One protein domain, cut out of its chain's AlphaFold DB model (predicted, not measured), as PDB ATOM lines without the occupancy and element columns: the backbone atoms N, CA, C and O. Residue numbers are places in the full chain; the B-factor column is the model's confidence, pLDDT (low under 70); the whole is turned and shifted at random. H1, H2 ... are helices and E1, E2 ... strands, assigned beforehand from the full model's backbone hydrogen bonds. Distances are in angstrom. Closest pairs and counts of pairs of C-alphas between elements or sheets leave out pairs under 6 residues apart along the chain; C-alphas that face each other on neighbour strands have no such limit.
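Overview. This is residues 185 to 303 of the 312 residues of an uncharacterized protein of Streptomyces sp. Ru71 (UniProt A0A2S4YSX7). A flat slab of helices: H3, H5, H6 and H7 follow one another side by side, each running against the one before. H2 packs on the first part of H3, H1 and a long loop lie at that same edge, and H4 and E1 form a loop between H3 and H5. The 119 printed residues hold, in order, H1, H2, H3, H4, E1, H5, H6 and H7, and the class is mostly helix. The whole is compact, with a radius of gyration of the C-alphas of 14.9 A and spans of 44 by 42 by 20 A.

Along the chain. H1, residues 186 to 189, begins at C-alpha 186 (50.288, -42.374, 15.290). H2 is residues 209 to 214, H3 residues 218 to 234, 24.4 A long, and H4 residues 236 to 239. E1, residues 244 to 248, pairs with no named strand. H5, residues 251 to 263, is 18.5 A long, and H6, residues 266 to 278, 18.2 A. H7, residues 283 to 302, is 28.7 A long and ends at C-alpha 302 (19.009, -39.482, 10.438).

Arrangement. H1 is close to H3 but not clearly touching, Tyr 189 to Ala 220, C-alphas 6.1 A apart. H2 and H3 form a helical hairpin, closest at the C-alphas of Thr 209 and Val 221, 6.1 A; H3 touches H2 with residues 218 to 221 alone. H3, H5 and H6 are an up and down bundle, helices side by side in alternating directions. H3 touches H5 at a shallow tilt of 31 degrees, opposite ways, closest at the C-alphas of Leu 225 and Leu 256, 6.7 A. H3 and H6 only just touch, with 3 pairs of C-alphas within 8 A, the closest those of Leu 229 and Ala 272, 6.8 A. H5 and H6 form a hairpin, closest at the C-alphas of Ala 257 and Ala 269, 4.2 A. H6 and H7 form another, closest at the C-alphas of Ala 277 and Ala 289, 5.1 A. H5 and H7 are apart. The closest C-alphas of H4 and E1, those of Leu 239 and Leu 248, are 5.1 A apart. In H2, H3, H5, H6 and H7 every O i to N i+4 pair is within hydrogen-bond range; H1 and H4 are too short for such a pair.

Size, cuts and confidence. The two C-alphas farthest apart, those of Pro 194 and Pro 283, are 43.7 A apart. The printed part has no cut. The link from H1 to H2, 19 residues, is long; the other links are tight. Residues 185 to 203 have pLDDT under 70, and the mean of the printed part is 85.6.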
ATOM      1  N   PRO A 185      54.640 -40.448  15.755       59.12
ATOM      2  CA  PRO A 185      53.963 -41.386  14.881       59.12
ATOM      3  C   PRO A 185      52.687 -41.837  15.585       59.12
ATOM      4  O   PRO A 185      52.634 -41.916  16.810       59.12
ATOM      5  N   LEU A 186      51.648 -42.124  14.809       59.44
ATOM      6  CA  LEU A 186      50.288 -42.374  15.290       59.44
ATOM      7  C   LEU A 186      50.200 -43.251  16.562       59.44
ATOM      8  O   LEU A 186      49.332 -43.035  17.402       59.44
ATOM      9  N   TRP A 187      51.121 -44.205  16.751       56.66
ATOM     10  CA  TRP A 187      51.222 -45.039  17.955       56.66
ATOM     11  C   TRP A 187      51.472 -44.275  19.266       56.66
ATOM     12  O   TRP A 187      50.970 -44.699  20.310       56.66
ATOM     13  N   GLU A 188      52.190 -43.155  19.244       64.94
ATOM     14  CA  GLU A 188      52.456 -42.335  20.428       64.94
ATOM     15  C   GLU A 188      51.185 -41.586  20.866       64.94
ATOM     16  O   GLU A 188      50.827 -41.607  22.049       64.94
ATOM     17  N   TYR A 189      50.402 -41.069  19.909       63.22
ATOM     18  CA  TYR A 189      49.059 -40.528  20.173       63.22
ATOM     19  C   TYR A 189      48.103 -41.599  20.719       63.22
ATOM     20  O   TYR A 189      47.337 -41.359  21.661       63.22
ATOM     21  N   LEU A 190      48.196 -42.821  20.195       68.44
ATOM     22  CA  LEU A 190      47.441 -43.973  20.690       68.44
ATOM     23  C   LEU A 190      47.919 -44.450  22.077       68.44
ATOM     24  O   LEU A 190      47.209 -45.205  22.735       68.44
ATOM     25  N   GLY A 191      49.075 -43.985  22.570       63.94
ATOM     26  CA  GLY A 191      49.627 -44.389  23.866       63.94
ATOM     27  C   GLY A 191      50.080 -45.848  23.894       63.94
ATOM     28  O   GLY A 191      50.041 -46.487  24.947       63.94
ATOM     29  N   LEU A 192      50.459 -46.384  22.733       66.31
ATOM     30  CA  LEU A 192      50.985 -47.736  22.592       66.31
ATOM     31  C   LEU A 192      52.482 -47.729  22.937       66.31
ATOM     32  O   LEU A 192      53.206 -46.796  22.595       66.31
ATOM     33  N   ALA A 193      52.939 -48.746  23.671       55.00
ATOM     34  CA  ALA A 193      54.318 -48.829  24.147       55.00
ATOM     35  C   ALA A 193      55.325 -49.054  22.990       55.00
ATOM     36  O   ALA A 193      54.951 -49.625  21.966       55.00
ATOM     37  N   PRO A 194      56.609 -48.665  23.139       49.44
ATOM     38  CA  PRO A 194      57.621 -48.754  22.072       49.44
ATOM     39  C   PRO A 194      57.926 -50.181  21.585       49.44
ATOM     40  O   PRO A 194      58.480 -50.368  20.504       49.44
ATOM     41  N   ASP A 195      57.601 -51.198  22.386       52.91
ATOM     42  CA  ASP A 195      57.717 -52.616  22.036       52.91
ATOM     43  C   ASP A 195      56.556 -53.121  21.160       52.91
ATOM     44  O   ASP A 195      56.666 -54.196  20.569       52.91
ATOM     45  N   ALA A 196      55.503 -52.318  20.959       52.12
ATOM     46  CA  ALA A 196      54.518 -52.486  19.890       52.12
ATOM     47  C   ALA A 196      55.096 -52.058  18.522       52.12
ATOM     48  O   ALA A 196      54.449 -51.360  17.750       52.12
ATOM     49  N   SER A 197      56.324 -52.490  18.217       43.88
ATOM     50  CA  SER A 197      57.149 -52.093  17.063       43.88
ATOM     51  C   SER A 197      56.602 -52.484  15.685       43.88
ATOM     52  O   SER A 197      57.243 -52.224  14.666       43.88
ATOM     53  N   ALA A 198      55.422 -53.095  15.624       53.94
ATOM     54  CA  ALA A 198      54.672 -53.183  14.387       53.94
ATOM     55  C   ALA A 198      53.832 -51.913  14.265       53.94
ATOM     56  O   ALA A 198      52.918 -51.709  15.064       53.94
ATOM     57  N   ASP A 199      54.153 -51.092  13.262       56.47
ATOM     58  CA  ASP A 199      53.310 -50.002  12.768       56.47
ATOM     59  C   ASP A 199      51.817 -50.353  12.971       56.47
ATOM     60  O   ASP A 199      51.384 -51.409  12.495       56.47
ATOM     61  N   PRO A 200      51.015 -49.550  13.700       56.41
ATOM     62  CA  PRO A 200      49.586 -49.809  13.865       56.41
ATOM     63  C   PRO A 200      48.854 -49.976  12.531       56.41
ATOM     64  O   PRO A 200      47.844 -50.675  12.483       56.41
ATOM     65  N   ALA A 201      49.372 -49.381  11.448       57.56
ATOM     66  CA  ALA A 201      48.862 -49.577  10.095       57.56
ATOM     67  C   ALA A 201      49.197 -50.963   9.504       57.56
ATOM     68  O   ALA A 201      48.545 -51.389   8.545       57.56
ATOM     69  N   ALA A 202      50.176 -51.674  10.068       62.88
ATOM     70  CA  ALA A 202      50.550 -53.050   9.742       62.88
ATOM     71  C   ALA A 202      49.873 -54.104  10.644       62.88
ATOM     72  O   ALA A 202      49.873 -55.288  10.301       62.88
ATOM     73  N   GLN A 203      49.287 -53.706  11.777       67.50
ATOM     74  CA  GLN A 203      48.504 -54.590  12.647       67.50
ATOM     75  C   GLN A 203      47.003 -54.539  12.299       67.50
ATOM     76  O   GLN A 203      46.517 -53.510  11.826       67.50
ATOM     77  N   PRO A 204      46.225 -55.607  12.567       73.12
ATOM     78  CA  PRO A 204      44.766 -55.537  12.478       73.12
ATOM     79  C   PRO A 204      44.220 -54.449  13.406       73.12
ATOM     80  O   PRO A 204      44.615 -54.396  14.576       73.12
ATOM     81  N   LEU A 205      43.287 -53.627  12.914       75.81
ATOM     82  CA  LEU A 205      42.756 -52.454  13.628       75.81
ATOM     83  C   LEU A 205      42.225 -52.816  15.022       75.81
ATOM     84  O   LEU A 205      42.562 -52.174  16.017       75.81
ATOM     85  N   THR A 206      41.512 -53.941  15.116       74.44
ATOM     86  CA  THR A 206      40.933 -54.466  16.363       74.44
ATOM     87  C   THR A 206      41.954 -54.698  17.481       74.44
ATOM     88  O   THR A 206      41.578 -54.793  18.650       74.44
ATOM     89  N   THR A 207      43.240 -54.840  17.141       78.25
ATOM     90  CA  THR A 207      44.323 -55.099  18.104       78.25
ATOM     91  C   THR A 207      44.545 -53.905  19.027       78.25
ATOM     92  O   THR A 207      44.855 -54.090  20.203       78.25
ATOM     93  N   TRP A 208      44.352 -52.686  18.520       79.06
ATOM     94  CA  TRP A 208      44.662 -51.462  19.253       79.06
ATOM     95  C   TRP A 208      43.468 -50.519  19.415       79.06
ATOM     96  O   TRP A 208      43.425 -49.814  20.422       79.06
ATOM     97  N   THR A 209      42.457 -50.538  18.536       82.62
ATOM     98  CA  THR A 209      41.308 -49.614  18.637       82.62
ATOM     99  C   THR A 209      40.603 -49.749  19.987       82.62
ATOM    100  O   THR A 209      40.462 -48.779  20.732       82.62
ATOM    101  N   ARG A 210      40.239 -50.974  20.381       83.12
ATOM    102  CA  ARG A 210      39.497 -51.228  21.622       83.12
ATOM    103  C   ARG A 210      40.280 -50.884  22.900       83.12
ATOM    104  O   ARG A 210      39.702 -50.200  23.747       83.12
ATOM    105  N   PRO A 211      41.547 -51.310  23.091       83.31
ATOM    106  CA  PRO A 211      42.341 -50.878  24.241       83.31
ATOM    107  C   PRO A 211      42.449 -49.355  24.369       83.31
ATOM    108  O   PRO A 211      42.328 -48.831  25.474       83.31
ATOM    109  N   VAL A 212      42.636 -48.648  23.252       81.88
ATOM    110  CA  VAL A 212      42.797 -47.187  23.236       81.88
ATOM    111  C   VAL A 212      41.472 -46.478  23.539       81.88
ATOM    112  O   VAL A 212      41.449 -45.509  24.302       81.88
ATOM    113  N   LEU A 213      40.346 -47.007  23.053       85.25
ATOM    114  CA  LEU A 213      39.013 -46.499  23.396       85.25
ATOM    115  C   LEU A 213      38.695 -46.630  24.888       85.25
ATOM    116  O   LEU A 213      38.119 -45.716  25.471       85.25
ATOM    117  N   VAL A 214      39.116 -47.721  25.535       83.44
ATOM    118  CA  VAL A 214      38.960 -47.892  26.994       83.44
ATOM    119  C   VAL A 214      39.740 -46.830  27.780       83.44
ATOM    120  O   VAL A 214      39.345 -46.480  28.889       83.44
ATOM    121  N   GLN A 215      40.804 -46.268  27.202       85.31
ATOM    122  CA  GLN A 215      41.559 -45.155  27.786       85.31
ATOM    123  C   GLN A 215      40.922 -43.779  27.521       85.31
ATOM    124  O   GLN A 215      41.484 -42.764  27.928       85.31
ATOM    125  N   GLY A 216      39.774 -43.719  26.837       85.06
ATOM    126  CA  GLY A 216      39.069 -42.474  26.519       85.06
ATOM    127  C   GLY A 216      39.677 -41.672  25.365       85.06
ATOM    128  O   GLY A 216      39.306 -40.520  25.167       85.06
ATOM    129  N   ARG A 217      40.598 -42.256  24.590       86.75
ATOM    130  CA  ARG A 217      41.302 -41.582  23.484       86.75
ATOM    131  C   ARG A 217      40.572 -41.744  22.146       86.75
ATOM    132  O   ARG A 217      41.157 -42.168  21.153       86.75
ATOM    133  N   THR A 218      39.276 -41.442  22.125       90.31
ATOM    134  CA  THR A 218      38.408 -41.651  20.952       90.31
ATOM    135  C   THR A 218      38.891 -40.893  19.719       90.31
ATOM    136  O   THR A 218      38.946 -41.477  18.641       90.31
ATOM    137  N   GLU A 219      39.293 -39.629  19.867       90.31
ATOM    138  CA  GLU A 219      39.731 -38.812  18.728       90.31
ATOM    139  C   GLU A 219      41.058 -39.301  18.140       90.31
ATOM    140  O   GLU A 219      41.199 -39.356  16.922       90.31
ATOM    141  N   ALA A 220      41.982 -39.799  18.969       87.44
ATOM    142  CA  ALA A 220      43.204 -40.438  18.473       87.44
ATOM    143  C   ALA A 220      42.890 -41.670  17.605       87.44
ATOM    144  O   ALA A 220      43.475 -41.844  16.538       87.44
ATOM    145  N   VAL A 221      41.926 -42.501  18.025       89.44
ATOM    146  CA  VAL A 221      41.470 -43.648  17.221       89.44
ATOM    147  C   VAL A 221      40.775 -43.181  15.944       89.44
ATOM    148  O   VAL A 221      41.044 -43.723  14.876       89.44
ATOM    149  N   ARG A 222      39.913 -42.163  16.016       93.00
ATOM    150  CA  ARG A 222      39.221 -41.622  14.839       93.00
ATOM    151  C   ARG A 222      40.221 -41.136  13.791       93.00
ATOM    152  O   ARG A 222      40.150 -41.573  12.645       93.00
ATOM    153  N   VAL A 223      41.169 -40.287  14.184       90.94
ATOM    154  CA  VAL A 223      42.195 -39.741  13.285       90.94
ATOM    155  C   VAL A 223      43.051 -40.853  12.692       90.94
ATOM    156  O   VAL A 223      43.260 -40.874  11.482       90.94
ATOM    157  N   ALA A 224      43.445 -41.841  13.500       87.69
ATOM    158  CA  ALA A 224      44.171 -43.016  13.028       87.69
ATOM    159  C   ALA A 224      43.452 -43.747  11.884       87.69
ATOM    160  O   ALA A 224      44.051 -44.057  10.851       87.69
ATOM    161  N   LEU A 225      42.154 -44.004  12.053       91.75
ATOM    162  CA  LEU A 225      41.339 -44.668  11.041       91.75
ATOM    163  C   LEU A 225      41.141 -43.782   9.801       91.75
ATOM    164  O   LEU A 225      41.184 -44.300   8.685       91.75
ATOM    165  N   ILE A 226      40.964 -42.463   9.970       93.75
ATOM    166  CA  ILE A 226      40.816 -41.510   8.853       93.75
ATOM    167  C   ILE A 226      42.091 -41.478   8.016       93.75
ATOM    168  O   ILE A 226      42.029 -41.730   6.816       93.75
ATOM    169  N   ARG A 227      43.255 -41.277   8.646       90.62
ATOM    170  CA  ARG A 227      44.556 -41.275   7.961       90.62
ATOM    171  C   ARG A 227      44.802 -42.592   7.221       90.62
ATOM    172  O   ARG A 227      45.294 -42.593   6.093       90.62
ATOM    173  N   ARG A 228      44.398 -43.726   7.810       89.38
ATOM    174  CA  ARG A 228      44.478 -45.037   7.149       89.38
ATOM    175  C   ARG A 228      43.555 -45.135   5.934       89.38
ATOM    176  O   ARG A 228      43.989 -45.646   4.903       89.38
ATOM    177  N   LEU A 229      42.310 -44.672   6.039       93.75
ATOM    178  CA  LEU A 229      41.370 -44.658   4.918       93.75
ATOM    179  C   LEU A 229      41.862 -43.743   3.788       93.75
ATOM    180  O   LEU A 229      41.854 -44.167   2.635       93.75
ATOM    181  N   ASP A 230      42.358 -42.550   4.116       92.81
ATOM    182  CA  ASP A 230      42.930 -41.599   3.156       92.81
ATOM    183  C   ASP A 230      44.104 -42.222   2.393       92.81
ATOM    184  O   ASP A 230      44.143 -42.170   1.165       92.81
ATOM    185  N   ALA A 231      45.009 -42.917   3.091       89.12
ATOM    186  CA  ALA A 231      46.115 -43.628   2.453       89.12
ATOM    187  C   ALA A 231      45.636 -44.696   1.449       89.12
ATOM    188  O   ALA A 231      46.221 -44.839   0.376       89.12
ATOM    189  N   LEU A 232      44.564 -45.433   1.765       90.94
ATOM    190  CA  LEU A 232      43.991 -46.447   0.868       90.94
ATOM    191  C   LEU A 232      43.261 -45.833  -0.333       90.94
ATOM    192  O   LEU A 232      43.333 -46.385  -1.432       90.94
ATOM    193  N   VAL A 233      42.571 -44.709  -0.129       91.56
ATOM    194  CA  VAL A 233      41.921 -43.940  -1.203       91.56
ATOM    195  C   VAL A 233      42.975 -43.410  -2.173       91.56
ATOM    196  O   VAL A 233      42.839 -43.605  -3.380       91.56
ATOM    197  N   MET A 234      44.051 -42.820  -1.646       89.31
ATOM    198  CA  MET A 234      45.150 -42.278  -2.444       89.31
ATOM    199  C   MET A 234      45.970 -43.369  -3.135       89.31
ATOM    200  O   MET A 234      46.419 -43.190  -4.266       89.31
ATOM    201  N   ASN A 235      46.169 -44.516  -2.480       89.31
ATOM    202  CA  ASN A 235      46.994 -45.594  -3.003       89.31
ATOM    203  C   ASN A 235      46.390 -46.982  -2.739       89.31
ATOM    204  O   ASN A 235      46.769 -47.701  -1.813       89.31
ATOM    205  N   GLN A 236      45.530 -47.434  -3.653       90.06
ATOM    206  CA  GLN A 236      44.929 -48.772  -3.592       90.06
ATOM    207  C   GLN A 236      45.946 -49.916  -3.742       90.06
ATOM    208  O   GLN A 236      45.615 -51.069  -3.456       90.06
ATOM    209  N   SER A 237      47.193 -49.647  -4.163       88.25
ATOM    210  CA  SER A 237      48.229 -50.691  -4.194       88.25
ATOM    211  C   SER A 237      48.576 -51.216  -2.797       88.25
ATOM    212  O   SER A 237      49.027 -52.354  -2.688       88.25
ATOM    213  N   LEU A 238      48.261 -50.454  -1.743       86.75
ATOM    214  CA  LEU A 238      48.367 -50.877  -0.343       86.75
ATOM    215  C   LEU A 238      47.443 -52.055   0.010       86.75
ATOM    216  O   LEU A 238      47.661 -52.717   1.020       86.75
ATOM    217  N   LEU A 239      46.430 -52.340  -0.817       88.81
ATOM    218  CA  LEU A 239      45.557 -53.509  -0.674       88.81
ATOM    219  C   LEU A 239      46.114 -54.753  -1.386       88.81
ATOM    220  O   LEU A 239      45.494 -55.813  -1.342       88.81
ATOM    221  N   ARG A 240      47.246 -54.667  -2.096       86.69
ATOM    222  CA  ARG A 240      47.821 -55.832  -2.784       86.69
ATOM    223  C   ARG A 240      48.522 -56.739  -1.785       86.69
ATOM    224  O   ARG A 240      49.357 -56.296  -1.004       86.69
ATOM    225  N   ARG A 241      48.246 -58.040  -1.879       78.19
ATOM    226  CA  ARG A 241      49.003 -59.052  -1.138       78.19
ATOM    227  C   ARG A 241      50.296 -59.402  -1.878       78.19
ATOM    228  O   ARG A 241      50.224 -59.635  -3.090       78.19
ATOM    229  N   PRO A 242      51.446 -59.508  -1.187       74.94
ATOM    230  CA  PRO A 242      52.703 -59.941  -1.800       74.94
ATOM    231  C   PRO A 242      52.581 -61.287  -2.530       74.94
ATOM    232  O   PRO A 242      53.175 -61.486  -3.586       74.94
ATOM    233  N   GLU A 243      51.764 -62.199  -1.999       77.00
ATOM    234  CA  GLU A 243      51.593 -63.560  -2.511       77.00
ATOM    235  C   GLU A 243      50.596 -63.643  -3.682       77.00
ATOM    236  O   GLU A 243      50.512 -64.671  -4.353       77.00
ATOM    237  N   ALA A 244      49.823 -62.579  -3.932       76.69
ATOM    238  CA  ALA A 244      48.790 -62.535  -4.966       76.69
ATOM    239  C   ALA A 244      48.625 -61.114  -5.544       76.69
ATOM    240  O   ALA A 244      47.564 -60.506  -5.400       76.69
ATOM    241  N   PRO A 245      49.635 -60.576  -6.255       72.19
ATOM    242  CA  PRO A 245      49.672 -59.169  -6.663       72.19
ATOM    243  C   PRO A 245      48.537 -58.764  -7.612       72.19
ATOM    244  O   PRO A 245      48.241 -57.579  -7.729       72.19
ATOM    245  N   GLY A 246      47.895 -59.723  -8.287       76.62
ATOM    246  CA  GLY A 246      46.755 -59.488  -9.179       76.62
ATOM    247  C   GLY A 246      45.403 -59.327  -8.476       76.62
ATOM    248  O   GLY A 246      44.437 -58.982  -9.147       76.62
ATOM    249  N   ARG A 247      45.314 -59.571  -7.161       81.50
ATOM    250  CA  ARG A 247      44.066 -59.476  -6.392       81.50
ATOM    251  C   ARG A 247      44.229 -58.502  -5.229       81.50
ATOM    252  O   ARG A 247      45.211 -58.569  -4.494       81.50
ATOM    253  N   LEU A 248      43.252 -57.614  -5.066       87.25
ATOM    254  CA  LEU A 248      43.182 -56.727  -3.910       87.25
ATOM    255  C   LEU A 248      42.565 -57.475  -2.724       87.25
ATOM    256  O   LEU A 248      41.575 -58.195  -2.868       87.25
ATOM    257  N   ASP A 249      43.152 -57.295  -1.550       89.75
ATOM    258  CA  ASP A 249      42.564 -57.671  -0.277       89.75
ATOM    259  C   ASP A 249      41.717 -56.517   0.243       89.75
ATOM    260  O   ASP A 249      42.235 -55.535   0.759       89.75
ATOM    261  N   THR A 250      40.401 -56.625   0.098       92.00
ATOM    262  CA  THR A 250      39.470 -55.582   0.541       92.00
ATOM    263  C   THR A 250      39.051 -55.738   2.008       92.00
ATOM    264  O   THR A 250      38.207 -54.970   2.468       92.00
ATOM    265  N   ALA A 251      39.588 -56.719   2.750       90.50
ATOM    266  CA  ALA A 251      39.274 -56.897   4.171       90.50
ATOM    267  C   ALA A 251      39.559 -55.640   5.022       90.50
ATOM    268  O   ALA A 251      38.668 -55.274   5.791       90.50
ATOM    269  N   PRO A 252      40.675 -54.901   4.824       90.75
ATOM    270  CA  PRO A 252      40.943 -53.675   5.576       90.75
ATOM    271  C   PRO A 252      39.862 -52.598   5.420       90.75
ATOM    272  O   PRO A 252      39.567 -51.885   6.371       90.75
ATOM    273  N   LEU A 253      39.232 -52.480   4.244       94.50
ATOM    274  CA  LEU A 253      38.165 -51.494   4.018       94.50
ATOM    275  C   LEU A 253      36.880 -51.849   4.765       94.50
ATOM    276  O   LEU A 253      36.204 -50.963   5.287       94.50
ATOM    277  N   ARG A 254      36.553 -53.144   4.834       94.12
ATOM    278  CA  ARG A 254      35.418 -53.624   5.624       94.12
ATOM    279  C   ARG A 254      35.666 -53.400   7.118       94.12
ATOM    280  O   ARG A 254      34.779 -52.901   7.797       94.12
ATOM    281  N   GLU A 255      36.868 -53.710   7.601       93.06
ATOM    282  CA  GLU A 255      37.258 -53.464   8.998       93.06
ATOM    283  C   GLU A 255      37.204 -51.969   9.346       93.06
ATOM    284  O   GLU A 255      36.639 -51.607  10.372       93.06
ATOM    285  N   LEU A 256      37.693 -51.084   8.466       94.81
ATOM    286  CA  LEU A 256      37.561 -49.632   8.648       94.81
ATOM    287  C   LEU A 256      36.094 -49.202   8.766       94.81
ATOM    288  O   LEU A 256      35.756 -48.434   9.664       94.81
ATOM    289  N   ALA A 257      35.216 -49.697   7.887       96.94
ATOM    290  CA  ALA A 257      33.794 -49.368   7.938       96.94
ATOM    291  C   ALA A 257      33.144 -49.813   9.263       96.94
ATOM    292  O   ALA A 257      32.372 -49.056   9.852       96.94
ATOM    293  N   GLU A 258      33.484 -51.010   9.749       94.94
ATOM    294  CA  GLU A 258      33.000 -51.554  11.023       94.94
ATOM    295  C   GLU A 258      33.515 -50.753  12.232       94.94
ATOM    296  O   GLU A 258      32.729 -50.412  13.118       94.94
ATOM    297  N   GLU A 259      34.802 -50.397  12.257       94.31
ATOM    298  CA  GLU A 259      35.401 -49.605  13.339       94.31
ATOM    299  C   GLU A 259      34.836 -48.177  13.372       94.31
ATOM    300  O   GLU A 259      34.439 -47.700  14.435       94.31
ATOM    301  N   PHE A 260      34.692 -47.505  12.223       96.00
ATOM    302  CA  PHE A 260      34.036 -46.193  12.171       96.00
ATOM    303  C   PHE A 260      32.583 -46.252  12.638       96.00
ATOM    304  O   PHE A 260      32.129 -45.382  13.382       96.00
ATOM    305  N   GLU A 261      31.845 -47.291  12.246       95.38
ATOM    306  CA  GLU A 261      30.476 -47.484  12.709       95.38
ATOM    307  C   GLU A 261      30.418 -47.723  14.225       95.38
ATOM    308  O   GLU A 261      29.516 -47.199  14.885       95.38
ATOM    309  N   HIS A 262      31.382 -48.461  14.783       92.62
ATOM    310  CA  HIS A 262      31.515 -48.674  16.224       92.62
ATOM    311  C   HIS A 262      31.818 -47.373  16.979       92.62
ATOM    312  O   HIS A 262      31.245 -47.140  18.045       92.62
ATOM    313  N   LEU A 263      32.653 -46.501  16.404       92.62
ATOM    314  CA  LEU A 263      32.915 -45.150  16.912       92.62
ATOM    315  C   LEU A 263      31.721 -44.197  16.758       92.62
ATOM    316  O   LEU A 263      31.691 -43.141  17.386       92.62
ATOM    317  N   GLY A 264      30.746 -44.544  15.915       93.44
ATOM    318  CA  GLY A 264      29.631 -43.671  15.557       93.44
ATOM    319  C   GLY A 264      29.967 -42.633  14.479       93.44
ATOM    320  O   GLY A 264      29.133 -41.770  14.202       93.44
ATOM    321  N   ASP A 265      31.134 -42.720  13.830       95.50
ATOM    322  CA  ASP A 265      31.505 -41.884  12.682       95.50
ATOM    323  C   ASP A 265      30.888 -42.442  11.391       95.50
ATOM    324  O   ASP A 265      31.540 -43.019  10.520       95.50
ATOM    325  N   LEU A 266      29.563 -42.323  11.300       96.50
ATOM    326  CA  LEU A 266      28.788 -42.869  10.187       96.50
ATOM    327  C   LEU A 266      29.205 -42.323   8.809       96.50
ATOM    328  O   LEU A 266      29.203 -43.115   7.864       96.50
ATOM    329  N   PRO A 267      29.570 -41.032   8.646       96.69
ATOM    330  CA  PRO A 267      30.076 -40.528   7.371       96.69
ATOM    331  C   PRO A 267      31.362 -41.232   6.912       96.69
ATOM    332  O   PRO A 267      31.433 -41.664   5.760       96.69
ATOM    333  N   GLN A 268      32.345 -41.427   7.801       97.62
ATOM    334  CA  GLN A 268      33.570 -42.159   7.448       97.62
ATOM    335  C   GLN A 268      33.306 -43.659   7.239       97.62
ATOM    336  O   GLN A 268      33.856 -44.255   6.310       97.62
ATOM    337  N   ALA A 269      32.396 -44.264   8.014       98.00
ATOM    338  CA  ALA A 269      31.960 -45.646   7.794       98.00
ATOM    339  C   ALA A 269      31.357 -45.830   6.392       98.00
ATOM    340  O   ALA A 269      31.691 -46.775   5.675       98.00
ATOM    341  N   LEU A 270      30.498 -44.896   5.972       98.19
ATOM    342  CA  LEU A 270      29.900 -44.877   4.640       98.19
ATOM    343  C   LEU A 270      30.962 -44.702   3.545       98.19
ATOM    344  O   LEU A 270      30.907 -45.403   2.533       98.19
ATOM    345  N   ARG A 271      31.936 -43.809   3.745       97.81
ATOM    346  CA  ARG A 271      33.051 -43.596   2.810       97.81
ATOM    347  C   ARG A 271      33.878 -44.871   2.616       97.81
ATOM    348  O   ARG A 271      34.066 -45.299   1.476       97.81
ATOM    349  N   ALA A 272      34.286 -45.525   3.705       98.06
ATOM    350  CA  ALA A 272      34.996 -46.805   3.656       98.06
ATOM    351  C   ALA A 272      34.166 -47.894   2.951       98.06
ATOM    352  O   ALA A 272      34.673 -48.596   2.071       98.06
ATOM    353  N   GLN A 273      32.872 -47.991   3.272       98.19
ATOM    354  CA  GLN A 273      31.969 -48.987   2.694       98.19
ATOM    355  C   GLN A 273      31.737 -48.781   1.188       98.19
ATOM    356  O   GLN A 273      31.657 -49.760   0.443       98.19
ATOM    357  N   ARG A 274      31.655 -47.532   0.713       97.62
ATOM    358  CA  ARG A 274      31.540 -47.222  -0.722       97.62
ATOM    359  C   ARG A 274      32.786 -47.656  -1.491       97.62
ATOM    360  O   ARG A 274      32.655 -48.287  -2.539       97.62
ATOM    361  N   LEU A 275      33.978 -47.385  -0.953       96.88
ATOM    362  CA  LEU A 275      35.224 -47.863  -1.558       96.88
ATOM    363  C   LEU A 275      35.288 -49.398  -1.554       96.88
ATOM    364  O   LEU A 275      35.621 -50.001  -2.572       96.88
ATOM    365  N   TYR A 276      34.895 -50.043  -0.450       96.81
ATOM    366  CA  TYR A 276      34.795 -51.503  -0.369       96.81
ATOM    367  C   TYR A 276      33.879 -52.083  -1.460       96.81
ATOM    368  O   TYR A 276      34.290 -53.010  -2.163       96.81
ATOM    369  N   ALA A 277      32.673 -51.530  -1.628       96.94
ATOM    370  CA  ALA A 277      31.695 -51.971  -2.623       96.94
ATOM    371  C   ALA A 277      32.212 -51.812  -4.064       96.94
ATOM    372  O   ALA A 277      32.080 -52.734  -4.875       96.94
ATOM    373  N   ALA A 278      32.859 -50.679  -4.362       95.69
ATOM    374  CA  ALA A 278      33.419 -50.379  -5.679       95.69
ATOM    375  C   ALA A 278      34.510 -51.374  -6.114       95.69
ATOM    376  O   ALA A 278      34.669 -51.625  -7.308       95.69
ATOM    377  N   LEU A 279      35.226 -51.967  -5.155       94.81
ATOM    378  CA  LEU A 279      36.316 -52.916  -5.399       94.81
ATOM    379  C   LEU A 279      35.876 -54.391  -5.401       94.81
ATOM    380  O   LEU A 279      36.721 -55.271  -5.558       94.81
ATOM    381  N   GLN A 280      34.583 -54.697  -5.224       93.69
ATOM    382  CA  GLN A 280      34.104 -56.081  -5.288       93.69
ATOM    383  C   GLN A 280      33.939 -56.555  -6.739       93.69
ATOM    384  O   GLN A 280      33.145 -55.994  -7.502       93.69
ATOM    385  N   ASP A 281      34.611 -57.653  -7.092       89.56
ATOM    386  CA  ASP A 281      34.516 -58.284  -8.417       89.56
ATOM    387  C   ASP A 281      33.259 -59.157  -8.575       89.56
ATOM    388  O   ASP A 281      32.708 -59.293  -9.670       89.56
ATOM    389  N   SER A 282      32.778 -59.759  -7.484       93.00
ATOM    390  CA  SER A 282      31.593 -60.619  -7.496       93.00
ATOM    391  C   SER A 282      30.309 -59.787  -7.436       93.00
ATOM    392  O   SER A 282      30.122 -59.034  -6.476       93.00
ATOM    393  N   PRO A 283      29.344 -59.978  -8.360       94.50
ATOM    394  CA  PRO A 283      28.046 -59.303  -8.292       94.50
ATOM    395  C   PRO A 283      27.297 -59.557  -6.979       94.50
ATOM    396  O   PRO A 283      26.583 -58.686  -6.490       94.50
ATOM    397  N   ARG A 284      27.474 -60.747  -6.386       94.88
ATOM    398  CA  ARG A 284      26.852 -61.103  -5.105       94.88
ATOM    399  C   ARG A 284      27.483 -60.341  -3.942       94.88
ATOM    400  O   ARG A 284      26.755 -59.886  -3.066       94.88
ATOM    401  N   GLU A 285      28.809 -60.232  -3.921       93.00
ATOM    402  CA  GLU A 285      29.531 -59.500  -2.869       93.00
ATOM    403  C   GLU A 285      29.260 -57.999  -2.985       93.00
ATOM    404  O   GLU A 285      28.969 -57.357  -1.980       93.00
ATOM    405  N   ARG A 286      29.227 -57.469  -4.214       95.56
ATOM    406  CA  ARG A 286      28.850 -56.081  -4.492       95.56
ATOM    407  C   ARG A 286      27.433 -55.761  -4.022       95.56
ATOM    408  O   ARG A 286      27.258 -54.824  -3.259       95.56
ATOM    409  N   ALA A 287      26.440 -56.583  -4.370       96.38
ATOM    410  CA  ALA A 287      25.060 -56.364  -3.932       96.38
ATOM    411  C   ALA A 287      24.905 -56.388  -2.398       96.38
ATOM    412  O   ALA A 287      24.127 -55.617  -1.838       96.38
ATOM    413  N   ALA A 288      25.651 -57.258  -1.707       95.50
ATOM    414  CA  ALA A 288      25.683 -57.267  -0.245       95.50
ATOM    415  C   ALA A 288      26.342 -55.995   0.317       95.50
ATOM    416  O   ALA A 288      25.842 -55.423   1.285       95.50
ATOM    417  N   ALA A 289      27.431 -55.531  -0.302       96.31
ATOM    418  CA  ALA A 289      28.108 -54.299   0.081       96.31
ATOM    419  C   ALA A 289      27.222 -53.057  -0.132       96.31
ATOM    420  O   ALA A 289      27.154 -52.213   0.761       96.31
ATOM    421  N   ASP A 290      26.503 -52.986  -1.254       97.62
ATOM    422  CA  ASP A 290      25.572 -51.904  -1.596       97.62
ATOM    423  C   ASP A 290      24.384 -51.844  -0.625       97.62
ATOM    424  O   ASP A 290      23.959 -50.763  -0.221       97.62
ATOM    425  N   ALA A 291      23.877 -52.994  -0.168       97.69
ATOM    426  CA  ALA A 291      22.844 -53.022   0.870       97.69
ATOM    427  C   ALA A 291      23.329 -52.368   2.180       97.69
ATOM    428  O   ALA A 291      22.579 -51.641   2.837       97.69
ATOM    429  N   THR A 292      24.600 -52.574   2.544       97.50
ATOM    430  CA  THR A 292      25.216 -51.897   3.694       97.50
ATOM    431  C   THR A 292      25.397 -50.399   3.445       97.50
ATOM    432  O   THR A 292      25.165 -49.625   4.374       97.50
ATOM    433  N   VAL A 293      25.756 -49.983   2.220       98.31
ATOM    434  CA  VAL A 293      25.824 -48.561   1.822       98.31
ATOM    435  C   VAL A 293      24.475 -47.884   2.058       98.31
ATOM    436  O   VAL A 293      24.422 -46.907   2.797       98.31
ATOM    437  N   VAL A 294      23.381 -48.442   1.529       98.25
ATOM    438  CA  VAL A 294      22.027 -47.874   1.683       98.25
ATOM    439  C   VAL A 294      21.646 -47.729   3.158       98.25
ATOM    440  O   VAL A 294      21.194 -46.669   3.590       98.25
ATOM    441  N   ARG A 295      21.901 -48.762   3.971       97.81
ATOM    442  CA  ARG A 295      21.654 -48.714   5.422       97.81
ATOM    443  C   ARG A 295      22.453 -47.597   6.106       97.81
ATOM    444  O   ARG A 295      21.936 -46.930   7.002       97.81
ATOM    445  N   LEU A 296      23.722 -47.413   5.741       97.75
ATOM    446  CA  LEU A 296      24.558 -46.353   6.308       97.75
ATOM    447  C   LEU A 296      24.086 -44.967   5.855       97.75
ATOM    448  O   LEU A 296      24.021 -44.068   6.687       97.75
ATOM    449  N   GLU A 297      23.682 -44.797   4.596       97.62
ATOM    450  CA  GLU A 297      23.125 -43.538   4.079       97.62
ATOM    451  C   GLU A 297      21.873 -43.096   4.841       97.62
ATOM    452  O   GLU A 297      21.747 -41.926   5.207       97.62
ATOM    453  N   GLU A 298      20.960 -44.026   5.127       97.19
ATOM    454  CA  GLU A 298      19.767 -43.748   5.932       97.19
ATOM    455  C   GLU A 298      20.135 -43.277   7.342       97.19
ATOM    456  O   GLU A 298      19.555 -42.320   7.858       97.19
ATOM    457  N   ARG A 299      21.139 -43.910   7.956       97.31
ATOM    458  CA  ARG A 299      21.605 -43.539   9.296       97.31
ATOM    459  C   ARG A 299      22.345 -42.207   9.317       97.31
ATOM    460  O   ARG A 299      22.118 -41.434  10.239       97.31
ATOM    461  N   VAL A 300      23.182 -41.922   8.318       95.19
ATOM    462  CA  VAL A 300      23.839 -40.613   8.159       95.19
ATOM    463  C   VAL A 300      22.783 -39.518   8.009       95.19
ATOM    464  O   VAL A 300      22.865 -38.496   8.679       95.19
ATOM    465  N   ARG A 301      21.738 -39.752   7.202       94.38
ATOM    466  CA  ARG A 301      20.632 -38.799   7.025       94.38
ATOM    467  C   ARG A 301      19.835 -38.559   8.310       94.38
ATOM    468  O   ARG A 301      19.323 -37.462   8.508       94.38
ATOM    469  N   ALA A 302      19.704 -39.577   9.157       93.69
ATOM    470  CA  ALA A 302      19.009 -39.482  10.438       93.69
ATOM    471  C   ALA A 302      19.877 -38.901  11.573       93.69
ATOM    472  O   ALA A 302      19.338 -38.540  12.621       93.69
ATOM    473  N   ALA A 303      21.200 -38.837  11.398       89.75
ATOM    474  CA  ALA A 303      22.119 -38.344  12.413       89.75
ATOM    475  C   ALA A 303      22.062 -36.807  12.542       89.75
ATOM    476  O   ALA A 303      21.748 -36.107  11.571       89.75
TER     477      ALA A 303